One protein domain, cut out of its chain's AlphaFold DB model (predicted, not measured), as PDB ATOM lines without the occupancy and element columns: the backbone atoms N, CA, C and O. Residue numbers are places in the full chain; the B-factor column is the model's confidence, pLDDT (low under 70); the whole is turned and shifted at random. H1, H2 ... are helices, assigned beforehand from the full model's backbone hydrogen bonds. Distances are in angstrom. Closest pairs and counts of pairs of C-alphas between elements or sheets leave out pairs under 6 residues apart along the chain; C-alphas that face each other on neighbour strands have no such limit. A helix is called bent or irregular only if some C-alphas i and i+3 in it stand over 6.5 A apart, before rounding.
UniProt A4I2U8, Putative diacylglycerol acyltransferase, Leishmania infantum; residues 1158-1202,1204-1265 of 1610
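Overview. This is residues 1158 to 1202 and 1204 to 1265 of the 1610 residues of the protein "Putative diacylglycerol acyltransferase" of Leishmania infantum (UniProt A4I2U8). Three helices, H3, H4 and H5, make an up-and-down bundle: a long helical hairpin of H4 and H5, with the shorter H3 packed on both. H2 folds back on H3 with its residues 1175 to 1179, and residues 1158 to 1170, with H1, stick out as a free arm with a sharp corner between H1 and H2. The printed part has 107 residues with five named helices, H1 to H5 in order, and no named strand; its class is all helix. It is loose, with a radius of gyration of the C-alphas of 16.6 A, and flat, spanning 51 by 39 by 18 A.

Along the chain. Find C-alpha 1158 at (42.420, 11.410, 21.420); from there H1 runs over residues 1158 to 1165. H2 follows at residues 1167 to 1181, 20.2 A long; it is only just irregular, with C-alphas 1175 and 1178 6.6 A apart, and its line is a rough one. H3 holds residues 1185 to 1200 and is 21.4 A long. Look next at C-alpha 1204, at (8.163, 6.310, 2.353), where H4 begins; it runs to residue 1229 over 38.2 A. H5, the longest, covers residues 1235 to 1262 over 42.7 A and ends at (15.012, 2.751, 6.738). H5 is neither bent nor irregular, but only just: C-alphas 1257 and 1260 are 6.5 A apart.

Arrangement. Begin at H3, the hub, which touches three helices. It touches H4 at a shallow tilt of 8 degrees, opposite ways, the closest C-alphas being those of Ala 1200 and Val 1206 at 6.7 A. With residues 1186 to 1190 alone it touches H5, the same way at a shallow tilt of 13 degrees; the closest C-alphas, of Ser 1186 and Asp 1248, are 5.2 A apart. H4 and H5 form a helical hairpin at a shallow tilt of 6 degrees, closest at the C-alphas of Val 1214 and Leu 1252, 6.1 A. H2 and H3 form another, at 30 degrees, closest at the C-alphas of Ala 1179 and Thr 1187, 4.6 A. H1 is close to H2 but not clearly touching, about perpendicular at 84 degrees, with the C-alphas of Met 1163 and Leu 1170 7.4 A apart. H2 is apart from H4 and H5. Every O i to N i+4 pair is within hydrogen-bond range in H1, H3 and H4; in H2 it is 9 of 11 and in H5 19 of 24.

Size, cuts and confidence. The two C-alphas farthest apart, those of Thr 1158 and Gly 1232, are 53.6 A apart. Residue 1203 is not printed, in the link from H3 to H4, and C-alphas 1202 and 1204 are 6.6 A apart across the cut. The links H1 to H2, H2 to H3 and H4 to H5 are tight. Look for low confidence at residues 1225 to 1242, with pLDDT under 70; the mean of the printed part is 77.5.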
ATOM      1  N   THR A1158      42.885  10.061  21.786       83.57
ATOM      2  CA  THR A1158      42.420  11.410  21.420       83.57
ATOM      3  C   THR A1158      41.583  11.415  20.134       83.57
ATOM      4  O   THR A1158      40.509  12.010  20.111       83.57
ATOM      5  N   VAL A1159      42.030  10.726  19.081       82.58
ATOM      6  CA  VAL A1159      41.356  10.652  17.775       82.58
ATOM      7  C   VAL A1159      40.056   9.857  17.866       82.58
ATOM      8  O   VAL A1159      39.058  10.294  17.314       82.58
ATOM      9  N   VAL A1160      40.019   8.740  18.594       86.66
ATOM     10  CA  VAL A1160      38.798   7.942  18.805       86.66
ATOM     11  C   VAL A1160      37.749   8.742  19.581       86.66
ATOM     12  O   VAL A1160      36.581   8.757  19.193       86.66
ATOM     13  N   THR A1161      38.158   9.475  20.620       87.32
ATOM     14  CA  THR A1161      37.238  10.324  21.398       87.32
ATOM     15  C   THR A1161      36.756  11.532  20.590       87.32
ATOM     16  O   THR A1161      35.570  11.862  20.628       87.32
ATOM     17  N   TRP A1162      37.635  12.150  19.792       85.58
ATOM     18  CA  TRP A1162      37.245  13.175  18.822       85.58
ATOM     19  C   TRP A1162      36.248  12.632  17.796       85.58
ATOM     20  O   TRP A1162      35.191  13.226  17.617       85.58
ATOM     21  N   MET A1163      36.525  11.475  17.185       84.46
ATOM     22  CA  MET A1163      35.631  10.830  16.219       84.46
ATOM     23  C   MET A1163      34.247  10.560  16.818       84.46
ATOM     24  O   MET A1163      33.245  10.776  16.142       84.46
ATOM     25  N   LEU A1164      34.177  10.138  18.087       85.95
ATOM     26  CA  LEU A1164      32.919   9.892  18.795       85.95
ATOM     27  C   LEU A1164      32.085  11.177  18.962       85.95
ATOM     28  O   LEU A1164      30.917  11.194  18.576       85.95
ATOM     29  N   TYR A1165      32.678  12.259  19.481       83.71
ATOM     30  CA  TYR A1165      31.970  13.532  19.694       83.71
ATOM     31  C   TYR A1165      31.729  14.313  18.387       83.71
ATOM     32  O   TYR A1165      30.751  15.052  18.279       83.71
ATOM     33  N   CYS A1166      32.552  14.105  17.358       80.94
ATOM     34  CA  CYS A1166      32.363  14.670  16.022       80.94
ATOM     35  C   CYS A1166      31.547  13.794  15.067       80.94
ATOM     36  O   CYS A1166      31.442  14.169  13.901       80.94
ATOM     37  N   MET A1167      30.919  12.692  15.503       82.06
ATOM     38  CA  MET A1167      30.103  11.834  14.621       82.06
ATOM     39  C   MET A1167      29.129  12.606  13.699       82.06
ATOM     40  O   MET A1167      29.081  12.279  12.513       82.06
ATOM     41  N   PRO A1168      28.405  13.658  14.146       76.79
ATOM     42  CA  PRO A1168      27.567  14.466  13.252       76.79
ATOM     43  C   PRO A1168      28.365  15.255  12.198       76.79
ATOM     44  O   PRO A1168      27.961  15.321  11.039       76.79
ATOM     45  N   VAL A1169      29.513  15.822  12.585       77.13
ATOM     46  CA  VAL A1169      30.414  16.588  11.701       77.13
ATOM     47  C   VAL A1169      31.088  15.666  10.683       77.13
ATOM     48  O   VAL A1169      31.231  16.033   9.524       77.13
ATOM     49  N   LEU A1170      31.449  14.449  11.090       79.51
ATOM     50  CA  LEU A1170      32.079  13.432  10.247       79.51
ATOM     51  C   LEU A1170      31.083  12.776   9.289       79.51
ATOM     52  O   LEU A1170      31.417  12.570   8.127       79.51
ATOM     53  N   ALA A1171      29.850  12.508   9.731       81.47
ATOM     54  CA  ALA A1171      28.777  12.053   8.850       81.47
ATOM     55  C   ALA A1171      28.422  13.128   7.809       81.47
ATOM     56  O   ALA A1171      28.333  12.822   6.623       81.47
ATOM     57  N   GLY A1172      28.294  14.395   8.228       77.20
ATOM     58  CA  GLY A1172      28.132  15.523   7.309       77.20
ATOM     59  C   GLY A1172      29.318  15.659   6.349       77.20
ATOM     60  O   GLY A1172      29.124  15.739   5.141       77.20
ATOM     61  N   GLY A1173      30.545  15.595   6.867       76.87
ATOM     62  CA  GLY A1173      31.778  15.639   6.084       76.87
ATOM     63  C   GLY A1173      31.841  14.542   5.024       76.87
ATOM     64  O   GLY A1173      32.018  14.851   3.854       76.87
ATOM     65  N   LEU A1174      31.612  13.277   5.380       79.99
ATOM     66  CA  LEU A1174      31.689  12.159   4.431       79.99
ATOM     67  C   LEU A1174      30.636  12.243   3.305       79.99
ATOM     68  O   LEU A1174      30.852  11.694   2.228       79.99
ATOM     69  N   LEU A1175      29.521  12.946   3.534       80.95
ATOM     70  CA  LEU A1175      28.432  13.123   2.566       80.95
ATOM     71  C   LEU A1175      28.539  14.425   1.745       80.95
ATOM     72  O   LEU A1175      28.041  14.471   0.623       80.95
ATOM     73  N   LEU A1176      29.180  15.471   2.281       80.28
ATOM     74  CA  LEU A1176      29.293  16.798   1.652       80.28
ATOM     75  C   LEU A1176      30.681  17.067   1.048       80.28
ATOM     76  O   LEU A1176      30.783  17.656  -0.026       80.28
ATOM     77  N   LEU A1177      31.757  16.621   1.700       77.42
ATOM     78  CA  LEU A1177      33.137  16.848   1.262       77.42
ATOM     79  C   LEU A1177      33.444  16.275  -0.137       77.42
ATOM     80  O   LEU A1177      34.167  16.948  -0.873       77.42
ATOM     81  N   PRO A1178      32.877  15.130  -0.584       78.70
ATOM     82  CA  PRO A1178      33.030  14.684  -1.970       78.70
ATOM     83  C   PRO A1178      32.528  15.704  -3.003       78.70
ATOM     84  O   PRO A1178      33.122  15.814  -4.070       78.70
ATOM     85  N   ALA A1179      31.481  16.477  -2.688       78.96
ATOM     86  CA  ALA A1179      30.958  17.524  -3.570       78.96
ATOM     87  C   ALA A1179      31.834  18.788  -3.587       78.96
ATOM     88  O   ALA A1179      31.828  19.517  -4.574       78.96
ATOM     89  N   LEU A1180      32.596  19.034  -2.515       76.15
ATOM     90  CA  LEU A1180      33.518  20.168  -2.400       76.15
ATOM     91  C   LEU A1180      34.890  19.874  -3.027       76.15
ATOM     92  O   LEU A1180      35.443  20.732  -3.704       76.15
ATOM     93  N   ILE A1181      35.434  18.667  -2.822       74.62
ATOM     94  CA  ILE A1181      36.740  18.253  -3.371       74.62
ATOM     95  C   ILE A1181      36.630  17.862  -4.851       74.62
ATOM     96  O   ILE A1181      37.537  18.139  -5.634       74.62
ATOM     97  N   ALA A1182      35.537  17.205  -5.242       71.76
ATOM     98  CA  ALA A1182      35.318  16.721  -6.600       71.76
ATOM     99  C   ALA A1182      33.892  17.074  -7.067       71.76
ATOM    100  O   ALA A1182      33.045  16.177  -7.162       71.76
ATOM    101  N   PRO A1183      33.601  18.360  -7.350       77.71
ATOM    102  CA  PRO A1183      32.286  18.796  -7.817       77.71
ATOM    103  C   PRO A1183      31.910  18.085  -9.124       77.71
ATOM    104  O   PRO A1183      32.523  18.282 -10.172       77.71
ATOM    105  N   ARG A1184      30.903  17.214  -9.036       76.76
ATOM    106  CA  ARG A1184      30.312  16.429 -10.128       76.76
ATOM    107  C   ARG A1184      28.823  16.274  -9.861       76.76
ATOM    108  O   ARG A1184      28.389  16.356  -8.716       76.76
ATOM    109  N   HIS A1185      28.040  15.953 -10.885       79.59
ATOM    110  CA  HIS A1185      26.615  15.658 -10.704       79.59
ATOM    111  C   HIS A1185      26.366  14.497  -9.716       79.59
ATOM    112  O   HIS A1185      25.431  14.564  -8.928       79.59
ATOM    113  N   SER A1186      27.234  13.478  -9.693       82.75
ATOM    114  CA  SER A1186      27.183  12.350  -8.746       82.75
ATOM    115  C   SER A1186      27.398  12.765  -7.283       82.75
ATOM    116  O   SER A1186      26.634  12.373  -6.400       82.75
ATOM    117  N   THR A1187      28.418  13.583  -7.015       83.31
ATOM    118  CA  THR A1187      28.781  14.039  -5.666       83.31
ATOM    119  C   THR A1187      27.848  15.144  -5.175       83.31
ATOM    120  O   THR A1187      27.448  15.134  -4.012       83.31
ATOM    121  N   LEU A1188      27.398  16.032  -6.065       84.74
ATOM    122  CA  LEU A1188      26.334  16.997  -5.787       84.74
ATOM    123  C   LEU A1188      25.012  16.284  -5.463       84.74
ATOM    124  O   LEU A1188      24.335  16.660  -4.506       84.74
ATOM    125  N   PHE A1189      24.668  15.212  -6.185       87.01
ATOM    126  CA  PHE A1189      23.504  14.385  -5.858       87.01
ATOM    127  C   PHE A1189      23.660  13.675  -4.506       87.01
ATOM    128  O   PHE A1189      22.697  13.614  -3.747       87.01
ATOM    129  N   LEU A1190      24.856  13.186  -4.155       83.29
ATOM    130  CA  LEU A1190      25.127  12.635  -2.819       83.29
ATOM    131  C   LEU A1190      24.866  13.676  -1.716       83.29
ATOM    132  O   LEU A1190      24.167  13.365  -0.749       83.29
ATOM    133  N   ALA A1191      25.350  14.908  -1.889       83.03
ATOM    134  CA  ALA A1191      25.159  16.007  -0.942       83.03
ATOM    135  C   ALA A1191      23.681  16.432  -0.816       83.03
ATOM    136  O   ALA A1191      23.127  16.457   0.287       83.03
ATOM    137  N   CYS A1192      23.008  16.702  -1.938       86.29
ATOM    138  CA  CYS A1192      21.586  17.057  -1.965       86.29
ATOM    139  C   CYS A1192      20.701  15.912  -1.448       86.29
ATOM    140  O   CYS A1192      19.764  16.140  -0.681       86.29
ATOM    141  N   GLY A1193      21.024  14.666  -1.803       84.90
ATOM    142  CA  GLY A1193      20.327  13.471  -1.339       84.90
ATOM    143  C   GLY A1193      20.471  13.256   0.169       84.90
ATOM    144  O   GLY A1193      19.486  12.973   0.854       84.90
ATOM    145  N   ALA A1194      21.669  13.482   0.716       83.30
ATOM    146  CA  ALA A1194      21.909  13.472   2.156       83.30
ATOM    147  C   ALA A1194      21.089  14.549   2.884       83.30
ATOM    148  O   ALA A1194      20.489  14.250   3.917       83.30
ATOM    149  N   PHE A1195      20.990  15.763   2.329       82.98
ATOM    150  CA  PHE A1195      20.168  16.840   2.887       82.98
ATOM    151  C   PHE A1195      18.666  16.500   2.871       82.98
ATOM    152  O   PHE A1195      17.989  16.618   3.894       82.98
ATOM    153  N   VAL A1196      18.146  15.978   1.756       85.51
ATOM    154  CA  VAL A1196      16.752  15.505   1.645       85.51
ATOM    155  C   VAL A1196      16.458  14.374   2.641       85.51
ATOM    156  O   VAL A1196      15.393  14.356   3.262       85.51
ATOM    157  N   MET A1197      17.402  13.454   2.862       84.72
ATOM    158  CA  MET A1197      17.255  12.380   3.853       84.72
ATOM    159  C   MET A1197      17.358  12.878   5.302       84.72
ATOM    160  O   MET A1197      16.614  12.393   6.154       84.72
ATOM    161  N   LEU A1198      18.207  13.872   5.581       79.10
ATOM    162  CA  LEU A1198      18.304  14.543   6.882       79.10
ATOM    163  C   LEU A1198      16.996  15.261   7.256       79.10
ATOM    164  O   LEU A1198      16.577  15.207   8.411       79.10
ATOM    165  N   MET A1199      16.324  15.881   6.284       78.57
ATOM    166  CA  MET A1199      15.046  16.564   6.517       78.57
ATOM    167  C   MET A1199      13.857  15.593   6.556       78.57
ATOM    168  O   MET A1199      13.002  15.701   7.434       78.57
ATOM    169  N   ALA A1200      13.789  14.628   5.631       78.93
ATOM    170  CA  ALA A1200      12.558  13.875   5.364       78.93
ATOM    171  C   ALA A1200      12.747  12.363   5.100       78.93
ATOM    172  O   ALA A1200      11.808  11.680   4.682       78.93
ATOM    173  N   GLY A1201      13.920  11.790   5.385       75.99
ATOM    174  CA  GLY A1201      14.256  10.398   5.043       75.99
ATOM    175  C   GLY A1201      13.363   9.320   5.671       75.99
ATOM    176  O   GLY A1201      13.265   8.208   5.148       75.99
ATOM    177  N   ASN A1202      12.639   9.639   6.749       75.58
ATOM    178  CA  ASN A1202      11.669   8.731   7.365       75.58
ATOM    179  C   ASN A1202      10.392   8.508   6.522       75.58
ATOM    180  O   ASN A1202       9.763   7.448   6.641       75.58
ATOM    181  N   LYS A1204       8.136   7.292   3.465       82.24
ATOM    182  CA  LYS A1204       8.163   6.310   2.353       82.24
ATOM    183  C   LYS A1204       8.185   6.991   0.973       82.24
ATOM    184  O   LYS A1204       8.966   6.580   0.122       82.24
ATOM    185  N   LYS A1205       7.370   8.041   0.775       85.73
ATOM    186  CA  LYS A1205       7.288   8.800  -0.491       85.73
ATOM    187  C   LYS A1205       8.638   9.423  -0.878       85.73
ATOM    188  O   LYS A1205       9.061   9.280  -2.016       85.73
ATOM    189  N   VAL A1206       9.348  10.026   0.080       85.39
ATOM    190  CA  VAL A1206      10.667  10.649  -0.147       85.39
ATOM    191  C   VAL A1206      11.721   9.608  -0.521       85.39
ATOM    192  O   VAL A1206      12.484   9.822  -1.456       85.39
ATOM    193  N   ARG A1207      11.726   8.434   0.127       86.58
ATOM    194  CA  ARG A1207      12.649   7.345  -0.248       86.58
ATOM    195  C   ARG A1207      12.345   6.733  -1.619       86.58
ATOM    196  O   ARG A1207      13.274   6.290  -2.285       86.58
ATOM    197  N   LEU A1208      11.080   6.718  -2.050       86.67
ATOM    198  CA  LEU A1208      10.711   6.312  -3.410       86.67
ATOM    199  C   LEU A1208      11.181   7.349  -4.441       86.67
ATOM    200  O   LEU A1208      11.856   6.978  -5.397       86.67
ATOM    201  N   ALA A1209      10.908   8.635  -4.201       87.92
ATOM    202  CA  ALA A1209      11.397   9.729  -5.041       87.92
ATOM    203  C   ALA A1209      12.932   9.722  -5.154       87.92
ATOM    204  O   ALA A1209      13.457   9.870  -6.251       87.92
ATOM    205  N   MET A1210      13.650   9.439  -4.059       86.67
ATOM    206  CA  MET A1210      15.109   9.279  -4.075       86.67
ATOM    207  C   MET A1210      15.564   8.142  -4.998       86.67
ATOM    208  O   MET A1210      16.486   8.338  -5.782       86.67
ATOM    209  N   LYS A1211      14.919   6.964  -4.952       84.23
ATOM    210  CA  LYS A1211      15.254   5.852  -5.864       84.23
ATOM    211  C   LYS A1211      15.031   6.232  -7.330       84.23
ATOM    212  O   LYS A1211      15.900   5.974  -8.154       84.23
ATOM    213  N   LEU A1212      13.897   6.862  -7.641       88.31
ATOM    214  CA  LEU A1212      13.580   7.321  -8.997       88.31
ATOM    215  C   LEU A1212      14.586   8.376  -9.486       88.31
ATOM    216  O   LEU A1212      15.072   8.282 -10.608       88.31
ATOM    217  N   ALA A1213      14.965   9.321  -8.623       86.85
ATOM    218  CA  ALA A1213      15.961  10.340  -8.934       86.85
ATOM    219  C   ALA A1213      17.371   9.748  -9.138       86.85
ATOM    220  O   ALA A1213      18.075  10.180 -10.046       86.85
ATOM    221  N   VAL A1214      17.764   8.717  -8.374       85.55
ATOM    222  CA  VAL A1214      19.013   7.968  -8.618       85.55
ATOM    223  C   VAL A1214      19.006   7.329 -10.010       85.55
ATOM    224  O   VAL A1214      19.969   7.509 -10.752       85.55
ATOM    225  N   TYR A1215      17.929   6.636 -10.398       85.02
ATOM    226  CA  TYR A1215      17.831   6.043 -11.739       85.02
ATOM    227  C   TYR A1215      17.871   7.107 -12.848       85.02
ATOM    228  O   TYR A1215      18.609   6.947 -13.818       85.02
ATOM    229  N   ALA A1216      17.146   8.219 -12.680       85.09
ATOM    230  CA  ALA A1216      17.135   9.320 -13.642       85.09
ATOM    231  C   ALA A1216      18.519   9.977 -13.809       85.09
ATOM    232  O   ALA A1216      18.937  10.242 -14.933       85.09
ATOM    233  N   VAL A1217      19.263  10.194 -12.717       84.42
ATOM    234  CA  VAL A1217      20.608  10.795 -12.766       84.42
ATOM    235  C   VAL A1217      21.649   9.825 -13.332       84.42
ATOM    236  O   VAL A1217      22.520  10.262 -14.083       84.42
ATOM    237  N   ILE A1218      21.545   8.517 -13.066       82.49
ATOM    238  CA  ILE A1218      22.380   7.504 -13.741       82.49
ATOM    239  C   ILE A1218      22.119   7.527 -15.257       82.49
ATOM    240  O   ILE A1218      23.071   7.607 -16.037       82.49
ATOM    241  N   GLY A1219      20.850   7.534 -15.681       79.05
ATOM    242  CA  GLY A1219      20.472   7.630 -17.096       79.05
ATOM    243  C   GLY A1219      20.989   8.910 -17.764       79.05
ATOM    244  O   GLY A1219      21.633   8.839 -18.808       79.05
ATOM    245  N   TYR A1220      20.800  10.067 -17.122       81.76
ATOM    246  CA  TYR A1220      21.288  11.359 -17.616       81.76
ATOM    247  C   TYR A1220      22.816  11.407 -17.755       81.76
ATOM    248  O   TYR A1220      23.325  11.899 -18.761       81.76
ATOM    249  N   LEU A1221      23.562  10.869 -16.784       79.50
ATOM    250  CA  LEU A1221      25.027  10.844 -16.845       79.50
ATOM    251  C   LEU A1221      25.555   9.869 -17.895       79.50
ATOM    252  O   LEU A1221      26.575  10.156 -18.517       79.50
ATOM    253  N   THR A1222      24.857   8.755 -18.118       75.13
ATOM    254  CA  THR A1222      25.156   7.840 -19.227       75.13
ATOM    255  C   THR A1222      24.938   8.558 -20.563       75.13
ATOM    256  O   THR A1222      25.848   8.601 -21.390       75.13
ATOM    257  N   TYR A1223      23.787   9.221 -20.735       75.11
ATOM    258  CA  TYR A1223      23.453   9.996 -21.933       75.11
ATOM    259  C   TYR A1223      24.463  11.120 -22.219       75.11
ATOM    260  O   TYR A1223      25.033  11.155 -23.307       75.11
ATOM    261  N   GLN A1224      24.765  11.989 -21.244       71.17
ATOM    262  CA  GLN A1224      25.749  13.068 -21.418       71.17
ATOM    263  C   GLN A1224      27.118  12.549 -21.871       71.17
ATOM    264  O   GLN A1224      27.755  13.163 -22.724       71.17
ATOM    265  N   ARG A1225      27.584  11.429 -21.307       68.32
ATOM    266  CA  ARG A1225      28.904  10.865 -21.623       68.32
ATOM    267  C   ARG A1225      28.930  10.186 -22.989       68.32
ATOM    268  O   ARG A1225      29.940  10.301 -23.677       68.32
ATOM    269  N   CYS A1226      27.830   9.561 -23.411       65.08
ATOM    270  CA  CYS A1226      27.675   9.087 -24.787       65.08
ATOM    271  C   CYS A1226      27.714  10.262 -25.779       65.08
ATOM    272  O   CYS A1226      28.473  10.219 -26.745       65.08
ATOM    273  N   MET A1227      26.979  11.345 -25.500       63.97
ATOM    274  CA  MET A1227      26.936  12.530 -26.368       63.97
ATOM    275  C   MET A1227      28.282  13.267 -26.445       63.97
ATOM    276  O   MET A1227      28.705  13.627 -27.540       63.97
ATOM    277  N   LEU A1228      28.998  13.460 -25.326       61.11
ATOM    278  CA  LEU A1228      30.315  14.120 -25.347       61.11
ATOM    279  C   LEU A1228      31.364  13.336 -26.151       61.11
ATOM    280  O   LEU A1228      32.237  13.946 -26.764       61.11
ATOM    281  N   HIS A1229      31.300  12.002 -26.153       56.49
ATOM    282  CA  HIS A1229      32.271  11.165 -26.864       56.49
ATOM    283  C   HIS A1229      31.932  10.900 -28.337       56.49
ATOM    284  O   HIS A1229      32.783  10.378 -29.053       56.49
ATOM    285  N   ALA A1230      30.773  11.353 -28.827       53.02
ATOM    286  CA  ALA A1230      30.502  11.429 -30.264       53.02
ATOM    287  C   ALA A1230      31.378  12.481 -30.986       53.02
ATOM    288  O   ALA A1230      31.480  12.458 -32.211       53.02
ATOM    289  N   VAL A1231      32.032  13.392 -30.250       49.96
ATOM    290  CA  VAL A1231      32.787  14.531 -30.805       49.96
ATOM    291  C   VAL A1231      34.298  14.386 -30.562       49.96
ATOM    292  O   VAL A1231      34.865  14.985 -29.652       49.96
ATOM    293  N   GLY A1232      34.964  13.581 -31.398       47.30
ATOM    294  CA  GLY A1232      36.394  13.692 -31.764       47.30
ATOM    295  C   GLY A1232      37.497  13.549 -30.692       47.30
ATOM    296  O   GLY A1232      38.676  13.564 -31.050       47.30
ATOM    297  N   GLY A1233      37.162  13.428 -29.406       51.79
ATOM    298  CA  GLY A1233      38.112  13.561 -28.295       51.79
ATOM    299  C   GLY A1233      39.208  12.476 -28.194       51.79
ATOM    300  O   GLY A1233      39.023  11.347 -28.652       51.79
ATOM    301  N   PRO A1234      40.353  12.784 -27.551       50.52
ATOM    302  CA  PRO A1234      41.485  11.863 -27.414       50.52
ATOM    303  C   PRO A1234      41.189  10.638 -26.531       50.52
ATOM    304  O   PRO A1234      40.471  10.711 -25.531       50.52
ATOM    305  N   SER A1235      41.823   9.510 -26.856       53.34
ATOM    306  CA  SER A1235      41.567   8.172 -26.293       53.34
ATOM    307  C   SER A1235      41.834   8.038 -24.785       53.34
ATOM    308  O   SER A1235      41.062   7.377 -24.091       53.34
ATOM    309  N   TRP A1236      42.849   8.716 -24.234       51.23
ATOM    310  CA  TRP A1236      43.038   8.811 -22.772       51.23
ATOM    311  C   TRP A1236      41.842   9.496 -22.098       51.23
ATOM    312  O   TRP A1236      41.378   9.048 -21.051       51.23
ATOM    313  N   GLY A1237      41.256  10.510 -22.742       56.31
ATOM    314  CA  GLY A1237      40.018  11.146 -22.291       56.31
ATOM    315  C   GLY A1237      38.879  10.141 -22.108       56.31
ATOM    316  O   GLY A1237      38.199  10.191 -21.086       56.31
ATOM    317  N   MET A1238      38.730   9.179 -23.025       51.53
ATOM    318  CA  MET A1238      37.701   8.135 -22.952       51.53
ATOM    319  C   MET A1238      37.926   7.151 -21.792       51.53
ATOM    320  O   MET A1238      36.991   6.869 -21.047       51.53
ATOM    321  N   ALA A1239      39.158   6.681 -21.564       55.61
ATOM    322  CA  ALA A1239      39.461   5.810 -20.421       55.61
ATOM    323  C   ALA A1239      39.270   6.540 -19.073       55.61
ATOM    324  O   ALA A1239      38.695   5.983 -18.131       55.61
ATOM    325  N   ARG A1240      39.663   7.823 -18.995       60.15
ATOM    326  CA  ARG A1240      39.399   8.683 -17.828       60.15
ATOM    327  C   ARG A1240      37.903   8.873 -17.605       60.15
ATOM    328  O   ARG A1240      37.442   8.757 -16.471       60.15
ATOM    329  N   ALA A1241      37.151   9.143 -18.670       63.10
ATOM    330  CA  ALA A1241      35.710   9.329 -18.620       63.10
ATOM    331  C   ALA A1241      34.990   8.048 -18.190       63.10
ATOM    332  O   ALA A1241      34.130   8.132 -17.318       63.10
ATOM    333  N   LEU A1242      35.370   6.875 -18.707       66.88
ATOM    334  CA  LEU A1242      34.771   5.594 -18.327       66.88
ATOM    335  C   LEU A1242      35.029   5.265 -16.849       66.88
ATOM    336  O   LEU A1242      34.079   5.004 -16.113       66.88
ATOM    337  N   GLY A1243      36.273   5.382 -16.369       71.47
ATOM    338  CA  GLY A1243      36.582   5.198 -14.944       71.47
ATOM    339  C   GLY A1243      35.820   6.181 -14.044       71.47
ATOM    340  O   GLY A1243      35.239   5.798 -13.029       71.47
ATOM    341  N   VAL A1244      35.725   7.449 -14.459       73.52
ATOM    342  CA  VAL A1244      34.930   8.481 -13.771       73.52
ATOM    343  C   VAL A1244      33.415   8.252 -13.915       73.52
ATOM    344  O   VAL A1244      32.653   8.795 -13.121       73.52
ATOM    345  N   HIS A1245      32.945   7.447 -14.873       77.85
ATOM    346  CA  HIS A1245      31.536   7.054 -14.995       77.85
ATOM    347  C   HIS A1245      31.194   5.896 -14.060       77.85
ATOM    348  O   HIS A1245      30.180   5.965 -13.370       77.85
ATOM    349  N   VAL A1246      32.062   4.882 -13.980       79.62
ATOM    350  CA  VAL A1246      31.929   3.759 -13.038       79.62
ATOM    351  C   VAL A1246      31.923   4.268 -11.595       79.62
ATOM    352  O   VAL A1246      31.057   3.875 -10.817       79.62
ATOM    353  N   VAL A1247      32.812   5.209 -11.247       81.17
ATOM    354  CA  VAL A1247      32.817   5.858  -9.922       81.17
ATOM    355  C   VAL A1247      31.521   6.634  -9.663       81.17
ATOM    356  O   VAL A1247      30.929   6.478  -8.597       81.17
ATOM    357  N   ASP A1248      31.041   7.428 -10.625       80.32
ATOM    358  CA  ASP A1248      29.779   8.166 -10.482       80.32
ATOM    359  C   ASP A1248      28.578   7.220 -10.288       80.32
ATOM    360  O   ASP A1248      27.753   7.441  -9.398       80.32
ATOM    361  N   CYS A1249      28.505   6.132 -11.062       82.21
ATOM    362  CA  CYS A1249      27.454   5.120 -10.943       82.21
ATOM    363  C   CYS A1249      27.537   4.342  -9.625       82.21
ATOM    364  O   CYS A1249      26.499   4.035  -9.045       82.21
ATOM    365  N   ALA A1250      28.739   4.065  -9.107       82.24
ATOM    366  CA  ALA A1250      28.920   3.426  -7.804       82.24
ATOM    367  C   ALA A1250      28.471   4.339  -6.646       82.24
ATOM    368  O   ALA A1250      27.761   3.888  -5.745       82.24
ATOM    369  N   VAL A1251      28.817   5.632  -6.694       81.46
ATOM    370  CA  VAL A1251      28.385   6.641  -5.706       81.46
ATOM    371  C   VAL A1251      26.861   6.804  -5.699       81.46
ATOM    372  O   VAL A1251      26.254   6.878  -4.631       81.46
ATOM    373  N   LEU A1252      26.224   6.807  -6.872       83.92
ATOM    374  CA  LEU A1252      24.765   6.869  -6.999       83.92
ATOM    375  C   LEU A1252      24.094   5.549  -6.574       83.92
ATOM    376  O   LEU A1252      23.130   5.558  -5.807       83.92
ATOM    377  N   GLY A1253      24.636   4.407  -7.003       81.68
ATOM    378  CA  GLY A1253      24.138   3.066  -6.688       81.68
ATOM    379  C   GLY A1253      24.180   2.721  -5.197       81.68
ATOM    380  O   GLY A1253      23.301   2.006  -4.711       81.68
ATOM    381  N   ALA A1254      25.117   3.296  -4.434       82.53
ATOM    382  CA  ALA A1254      25.184   3.142  -2.979       82.53
ATOM    383  C   ALA A1254      23.867   3.532  -2.272       82.53
ATOM    384  O   ALA A1254      23.470   2.879  -1.303       82.53
ATOM    385  N   TRP A1255      23.125   4.524  -2.786       83.52
ATOM    386  CA  TRP A1255      21.803   4.879  -2.255       83.52
ATOM    387  C   TRP A1255      20.760   3.773  -2.447       83.52
ATOM    388  O   TRP A1255      19.913   3.585  -1.572       83.52
ATOM    389  N   LEU A1256      20.814   3.009  -3.542       83.85
ATOM    390  CA  LEU A1256      19.865   1.919  -3.800       83.85
ATOM    391  C   LEU A1256      20.021   0.781  -2.778       83.85
ATOM    392  O   LEU A1256      19.012   0.218  -2.347       83.85
ATOM    393  N   TRP A1257      21.260   0.512  -2.347       82.98
ATOM    394  CA  TRP A1257      21.592  -0.435  -1.275       82.98
ATOM    395  C   TRP A1257      21.279   0.108   0.129       82.98
ATOM    396  O   TRP A1257      20.810  -0.631   0.994       82.98
ATOM    397  N   TYR A1258      21.480   1.409   0.355       86.03
ATOM    398  CA  TYR A1258      21.326   2.037   1.670       86.03
ATOM    399  C   TYR A1258      19.866   2.382   2.043       86.03
ATOM    400  O   TYR A1258      19.442   2.162   3.179       86.03
ATOM    401  N   LEU A1259      19.044   2.864   1.100       85.40
ATOM    402  CA  LEU A1259      17.639   3.247   1.344       85.40
ATOM    403  C   LEU A1259      16.742   2.140   1.957       85.40
ATOM    404  O   LEU A1259      15.886   2.481   2.783       85.40
ATOM    405  N   PRO A1260      16.900   0.839   1.622       84.98
ATOM    406  CA  PRO A1260      16.226  -0.265   2.305       84.98
ATOM    407  C   PRO A1260      16.367  -0.272   3.836       84.98
ATOM    408  O   PRO A1260      15.409  -0.653   4.512       84.98
ATOM    409  N   LEU A1261      17.484   0.211   4.401       84.31
ATOM    410  CA  LEU A1261      17.772   0.173   5.846       84.31
ATOM    411  C   LEU A1261      16.852   1.069   6.703       84.31
ATOM    412  O   LEU A1261      16.827   0.925   7.925       84.31
ATOM    413  N   TYR A1262      16.066   1.956   6.082       84.08
ATOM    414  CA  TYR A1262      15.012   2.751   6.738       84.08
ATOM    415  C   TYR A1262      13.658   2.009   6.831       84.08
ATOM    416  O   TYR A1262      12.663   2.561   7.315       84.08
ATOM    417  N   SER A1263      13.569   0.774   6.333       80.79
ATOM    418  CA  SER A1263      12.363  -0.061   6.428       80.79
ATOM    419  C   SER A1263      12.160  -0.591   7.854       80.79
ATOM    420  O   SER A1263      13.111  -0.720   8.617       80.79
ATOM    421  N   GLY A1264      10.913  -0.860   8.251       78.78
ATOM    422  CA  GLY A1264      10.597  -1.400   9.584       78.78
ATOM    423  C   GLY A1264      10.689  -0.419  10.770       78.78
ATOM    424  O   GLY A1264      10.477  -0.843  11.899       78.78
ATOM    425  N   LYS A1265      10.961   0.879  10.540       84.31
ATOM    426  CA  LYS A1265      11.079   1.932  11.582       84.31
ATOM    427  C   LYS A1265      12.013   1.530  12.755       84.31
ATOM    428  O   LYS A1265      11.572   1.505  13.910       84.31
TER     429      LYS A1265